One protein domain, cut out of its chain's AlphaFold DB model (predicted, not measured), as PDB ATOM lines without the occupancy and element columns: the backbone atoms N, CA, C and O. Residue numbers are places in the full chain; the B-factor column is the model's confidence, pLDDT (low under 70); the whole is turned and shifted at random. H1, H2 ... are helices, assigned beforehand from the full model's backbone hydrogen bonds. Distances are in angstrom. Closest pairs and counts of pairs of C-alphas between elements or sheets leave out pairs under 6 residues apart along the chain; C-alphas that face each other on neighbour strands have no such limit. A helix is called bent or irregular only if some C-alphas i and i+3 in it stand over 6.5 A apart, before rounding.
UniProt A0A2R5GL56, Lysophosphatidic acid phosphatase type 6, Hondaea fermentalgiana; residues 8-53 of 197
ATOM      1  N   PHE A   8     173.939 122.094 236.664       63.97
ATOM      2  CA  PHE A   8     172.490 122.332 236.772       63.97
ATOM      3  C   PHE A   8     171.667 121.093 237.153       63.97
ATOM      4  O   PHE A   8     170.482 121.219 237.461       63.97
ATOM      5  N   GLY A   9     172.278 119.901 237.163       79.38
ATOM      6  CA  GLY A   9     171.667 118.671 237.672       79.38
ATOM      7  C   GLY A   9     170.245 118.428 237.153       79.38
ATOM      8  O   GLY A   9     169.997 118.400 235.945       79.38
ATOM      9  N   ALA A  10     169.301 118.256 238.079       78.00
ATOM     10  CA  ALA A  10     167.913 117.934 237.767       78.00
ATOM     11  C   ALA A  10     167.116 119.078 237.098       78.00
ATOM     12  O   ALA A  10     166.057 118.808 236.536       78.00
ATOM     13  N   PHE A  11     167.636 120.310 237.100       84.69
ATOM     14  CA  PHE A  11     166.945 121.522 236.635       84.69
ATOM     15  C   PHE A  11     167.477 122.075 235.310       84.69
ATOM     16  O   PHE A  11     167.094 123.161 234.887       84.69
ATOM     17  N   MET A  12     168.357 121.343 234.621       88.69
ATOM     18  CA  MET A  12     168.930 121.805 233.351       88.69
ATOM     19  C   MET A  12     167.863 122.198 232.315       88.69
ATOM     20  O   MET A  12     168.032 123.202 231.629       88.69
ATOM     21  N   LEU A  13     166.779 121.423 232.195       89.50
ATOM     22  CA  LEU A  13     165.706 121.744 231.247       89.50
ATOM     23  C   LEU A  13     165.025 123.067 231.599       89.50
ATOM     24  O   LEU A  13     164.801 123.869 230.699       89.50
ATOM     25  N   SER A  14     164.786 123.325 232.884       91.25
ATOM     26  CA  SER A  14     164.175 124.567 233.352       91.25
ATOM     27  C   SER A  14     165.059 125.780 233.080       91.25
ATOM     28  O   SER A  14     164.545 126.823 232.700       91.25
ATOM     29  N   VAL A  15     166.386 125.634 233.177       91.25
ATOM     30  CA  VAL A  15     167.335 126.706 232.821       91.25
ATOM     31  C   VAL A  15     167.253 127.049 231.332       91.25
ATOM     32  O   VAL A  15     167.124 128.219 230.984       91.25
ATOM     33  N   PHE A  16     167.283 126.046 230.448       91.44
ATOM     34  CA  PHE A  16     167.147 126.294 229.008       91.44
ATOM     35  C   PHE A  16     165.768 126.843 228.644       91.44
ATOM     36  O   PHE A  16     165.667 127.731 227.799       91.44
ATOM     37  N   ARG A  17     164.707 126.338 229.287       93.06
ATOM     38  CA  ARG A  17     163.346 126.844 229.104       93.06
ATOM     39  C   ARG A  17     163.279 128.322 229.472       93.06
ATOM     40  O   ARG A  17     162.832 129.114 228.653       93.06
ATOM     41  N   ASP A  18     163.739 128.682 230.666       93.81
ATOM     42  CA  ASP A  18     163.715 130.060 231.154       93.81
ATOM     43  C   ASP A  18     164.482 130.996 230.215       93.81
ATOM     44  O   ASP A  18     163.931 131.990 229.745       93.81
ATOM     45  N   GLU A  19     165.705 130.621 229.822       93.75
ATOM     46  CA  GLU A  19     166.507 131.421 228.896       93.75
ATOM     47  C   GLU A  19     165.813 131.602 227.538       93.75
ATOM     48  O   GLU A  19     165.723 132.722 227.030       93.75
ATOM     49  N   PHE A  20     165.318 130.523 226.927       94.56
ATOM     50  CA  PHE A  20     164.796 130.587 225.560       94.56
ATOM     51  C   PHE A  20     163.459 131.320 225.511       94.56
ATOM     52  O   PHE A  20     163.267 132.162 224.636       94.56
ATOM     53  N   PHE A  21     162.576 131.078 226.482       93.81
ATOM     54  CA  PHE A  21     161.313 131.806 226.591       93.81
ATOM     55  C   PHE A  21     161.533 133.278 226.934       93.81
ATOM     56  O   PHE A  21     160.847 134.135 226.383       93.81
ATOM     57  N   ALA A  22     162.505 133.608 227.791       95.06
ATOM     58  CA  ALA A  22     162.842 135.000 228.057       95.06
ATOM     59  C   ALA A  22     163.357 135.700 226.791       95.06
ATOM     60  O   ALA A  22     162.993 136.845 226.535       95.06
ATOM     61  N   ARG A  23     164.181 135.041 225.971       95.38
ATOM     62  CA  ARG A  23     164.649 135.618 224.701       95.38
ATOM     63  C   ARG A  23     163.499 135.830 223.721       95.38
ATOM     64  O   ARG A  23     163.364 136.942 223.214       95.38
ATOM     65  N   ASP A  24     162.668 134.811 223.530       93.56
ATOM     66  CA  ASP A  24     161.503 134.850 222.643       93.56
ATOM     67  C   ASP A  24     160.525 135.972 223.033       93.56
ATOM     68  O   ASP A  24     160.220 136.843 222.219       93.56
ATOM     69  N   ALA A  25     160.164 136.063 224.318       94.38
ATOM     70  CA  ALA A  25     159.270 137.099 224.841       94.38
ATOM     71  C   ALA A  25     159.800 138.535 224.657       94.38
ATOM     72  O   ALA A  25     159.023 139.486 224.623       94.38
ATOM     73  N   HIS A  26     161.120 138.705 224.529       96.06
ATOM     74  CA  HIS A  26     161.763 140.002 224.301       96.06
ATOM     75  C   HIS A  26     162.182 140.220 222.836       96.06
ATOM     76  O   HIS A  26     162.928 141.161 222.557       96.06
ATOM     77  N   GLY A  27     161.762 139.355 221.904       95.00
ATOM     78  CA  GLY A  27     162.125 139.453 220.487       95.00
ATOM     79  C   GLY A  27     163.628 139.300 220.219       95.00
ATOM     80  O   GLY A  27     164.145 139.840 219.242       95.00
ATOM     81  N   LYS A  28     164.358 138.610 221.103       95.69
ATOM     82  CA  LYS A  28     165.789 138.321 220.934       95.69
ATOM     83  C   LYS A  28     165.959 137.022 220.152       95.69
ATOM     84  O   LYS A  28     165.221 136.067 220.368       95.69
ATOM     85  N   SER A  29     166.981 136.955 219.299       94.38
ATOM     86  CA  SER A  29     167.323 135.724 218.574       94.38
ATOM     87  C   SER A  29     167.605 134.579 219.542       94.38
ATOM     88  O   SER A  29     168.255 134.792 220.565       94.38
ATOM     89  N   LEU A  30     167.152 133.366 219.240       93.81
ATOM     90  CA  LEU A  30     167.565 132.175 219.984       93.81
ATOM     91  C   LEU A  30     169.038 131.825 219.672       93.81
ATOM     92  O   LEU A  30     169.588 132.344 218.696       93.81
ATOM     93  N   PRO A  31     169.710 131.006 220.504       92.00
ATOM     94  CA  PRO A  31     171.044 130.501 220.182       92.00
ATOM     95  C   PRO A  31     171.082 129.765 218.835       92.00
ATOM     96  O   PRO A  31     170.075 129.208 218.401       92.00
ATOM     97  N   GLU A  32     172.248 129.748 218.190       92.31
ATOM     98  CA  GLU A  32     172.460 129.050 216.914       92.31
ATOM     99  C   GLU A  32     172.031 127.572 216.999       92.31
ATOM    100  O   GLU A  32     172.315 126.894 217.991       92.31
ATOM    101  N   GLY A  33     171.315 127.090 215.979       88.38
ATOM    102  CA  GLY A  33     170.784 125.725 215.907       88.38
ATOM    103  C   GLY A  33     169.455 125.511 216.645       88.38
ATOM    104  O   GLY A  33     168.856 124.441 216.542       88.38
ATOM    105  N   ALA A  34     168.950 126.505 217.384       88.69
ATOM    106  CA  ALA A  34     167.643 126.412 218.042       88.69
ATOM    107  C   ALA A  34     166.477 126.374 217.035       88.69
ATOM    108  O   ALA A  34     165.468 125.706 217.261       88.69
ATOM    109  N   ASP A  35     166.627 127.068 215.911       84.81
ATOM    110  CA  ASP A  35     165.683 127.125 214.797       84.81
ATOM    111  C   ASP A  35     165.593 125.810 214.005       84.81
ATOM    112  O   ASP A  35     164.562 125.523 213.394       84.81
ATOM    113  N   GLU A  36     166.620 124.959 214.082       88.38
ATOM    114  CA  GLU A  36     166.620 123.623 213.471       88.38
ATOM    115  C   GLU A  36     165.646 122.658 214.167       88.38
ATOM    116  O   GLU A  36     165.194 121.663 213.587       88.38
ATOM    117  N   VAL A  37     165.285 122.941 215.422       85.19
ATOM    118  CA  VAL A  37     164.355 122.114 216.187       85.19
ATOM    119  C   VAL A  37     162.933 122.620 215.981       85.19
ATOM    120  O   VAL A  37     162.482 123.584 216.601       85.19
ATOM    121  N   LYS A  38     162.173 121.896 215.152       82.56
ATOM    122  CA  LYS A  38     160.738 122.151 214.975       82.56
ATOM    123  C   LYS A  38     160.025 122.182 216.332       82.56
ATOM    124  O   LYS A  38     160.079 121.203 217.082       82.56
ATOM    125  N   ASP A  39     159.317 123.282 216.588       88.88
ATOM    126  CA  ASP A  39     158.571 123.524 217.831       88.88
ATOM    127  C   ASP A  39     159.443 123.371 219.094       88.88
ATOM    128  O   ASP A  39     159.043 122.754 220.080       88.88
ATOM    129  N   LEU A  40     160.675 123.892 219.064       90.94
ATOM    130  CA  LEU A  40     161.591 123.829 220.204       90.94
ATOM    131  C   LEU A  40     160.947 124.320 221.505       90.94
ATOM    132  O   LEU A  40     160.988 123.611 222.510       90.94
ATOM    133  N   LEU A  41     160.342 125.512 221.482       90.06
ATOM    134  CA  LEU A  41     159.753 126.140 222.666       90.06
ATOM    135  C   LEU A  41     158.590 125.310 223.216       90.06
ATOM    136  O   LEU A  41     158.597 124.975 224.400       90.06
ATOM    137  N   GLY A  42     157.652 124.882 222.364       90.25
ATOM    138  CA  GLY A  42     156.536 124.039 222.794       90.25
ATOM    139  C   GLY A  42     157.004 122.693 223.353       90.25
ATOM    140  O   GLY A  42     156.474 122.205 224.353       90.25
ATOM    141  N   ARG A  43     158.046 122.092 222.765       90.44
ATOM    142  CA  ARG A  43     158.646 120.854 223.289       90.44
ATOM    143  C   ARG A  43     159.324 121.066 224.639       90.44
ATOM    144  O   ARG A  43     159.119 120.239 225.525       90.44
ATOM    145  N   LEU A  44     160.102 122.137 224.805       90.75
ATOM    146  CA  LEU A  44     160.737 122.477 226.082       90.75
ATOM    147  C   LEU A  44     159.686 122.698 227.170       90.75
ATOM    148  O   LEU A  44     159.808 122.121 228.244       90.75
ATOM    149  N   GLN A  45     158.628 123.449 226.864       90.75
ATOM    150  CA  GLN A  45     157.531 123.731 227.787       90.75
ATOM    151  C   GLN A  45     156.873 122.449 228.308       90.75
ATOM    152  O   GLN A  45     156.743 122.271 229.517       90.75
ATOM    153  N   ARG A  46     156.512 121.531 227.401       90.56
ATOM    154  CA  ARG A  46     155.869 120.253 227.744       90.56
ATOM    155  C   ARG A  46     156.795 119.313 228.508       90.56
ATOM    156  O   ARG A  46     156.381 118.709 229.494       90.56
ATOM    157  N   LEU A  47     158.039 119.165 228.051       91.06
ATOM    158  CA  LEU A  47     159.003 118.253 228.673       91.06
ATOM    159  C   LEU A  47     159.420 118.729 230.063       91.06
ATOM    160  O   LEU A  47     159.505 117.914 230.981       91.06
ATOM    161  N   ASP A  48     159.668 120.030 230.223       91.94
ATOM    162  CA  ASP A  48     160.031 120.608 231.513       91.94
ATOM    163  C   ASP A  48     158.851 120.535 232.489       91.94
ATOM    164  O   ASP A  48     159.016 120.021 233.591       91.94
ATOM    165  N   ALA A  49     157.636 120.905 232.064       90.94
ATOM    166  CA  ALA A  49     156.441 120.790 232.903       90.94
ATOM    167  C   ALA A  49     156.165 119.342 233.340       90.94
ATOM    168  O   ALA A  49     155.926 119.093 234.522       90.94
ATOM    169  N   ALA A  50     156.264 118.368 232.429       89.25
ATOM    170  CA  ALA A  50     156.105 116.953 232.763       89.25
ATOM    171  C   ALA A  50     157.174 116.467 233.757       89.25
ATOM    172  O   ALA A  50     156.858 115.766 234.721       89.25
ATOM    173  N   ARG A  51     158.437 116.867 233.555       88.94
ATOM    174  CA  ARG A  51     159.546 116.529 234.457       88.94
ATOM    175  C   ARG A  51     159.338 117.117 235.846       88.94
ATOM    176  O   ARG A  51     159.512 116.412 236.833       88.94
ATOM    177  N   ILE A  52     158.972 118.390 235.914       87.12
ATOM    178  CA  ILE A  52     158.689 119.105 237.153       87.12
ATOM    179  C   ILE A  52     157.519 118.466 237.887       87.12
ATOM    180  O   ILE A  52     157.672 118.096 239.046       87.12
ATOM    181  N   ARG A  53     156.400 118.216 237.204       87.19
ATOM    182  CA  ARG A  53     155.258 117.507 237.791       87.19
ATOM    183  C   ARG A  53     155.679 116.162 238.366       87.19
ATOM    184  O   ARG A  53     155.342 115.880 239.503       87.19
TER     185      ARG A  53
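What this domain is: This is residues 8 to 53 of the 197 residues of the protein "Lysophosphatidic acid phosphatase type 6" of Hondaea fermentalgiana (UniProt A0A2R5GL56). This is a helical hairpin of two helices, H1 and H2, packed on each other at a skew, with a long winding loop, residues 26 to 39, joining them at one end. H1, the longer helix, is kinked and irregular in its first part. The printed part has 46 residues with two named helices, H1 then H2 along the chain, and no named strand; the class is all helix. The whole is compact, with a radius of gyration of the C-alphas of 10.6 A, and only just rounded, spanning 28 by 19 by 17 A.

How they stand to each other: Start with H1, residues 8 to 25, and look for its kink of 27 degrees near residue 15. H1 touches H2, residues 40 to 53, with residues 13 to 21 alone. Their closest C-alphas are those of Leu 13 and Asp 48, 5.8 A apart. They run opposite ways at a steep tilt of 41 degrees, as a helical hairpin. In H2 every O i to N i+4 pair is within hydrogen-bond range; in H1, 11 of 14 are.

Where its parts are: Find C-alpha 8 at (172.490, 122.332, 236.772); from there H1 runs 23.1 A to C-alpha 25 at (159.270, 137.099, 224.841). It is irregular: C-alphas 10 and 13 are 7.9 A apart. Then go to C-alpha 40 at (161.591, 123.829, 220.204), where H2 begins; it runs 19.7 A to C-alpha 53 at (155.258, 117.507, 237.791).

The domain as a whole: Look to Glu 32 and Arg 53 for the two C-alphas farthest apart, 29.4 A. The printed part has no cut, and the link from H1 to H2, 14 residues, is long. In the pLDDT column the mean of the printed part is 89.8, and residue 8 alone is under 70.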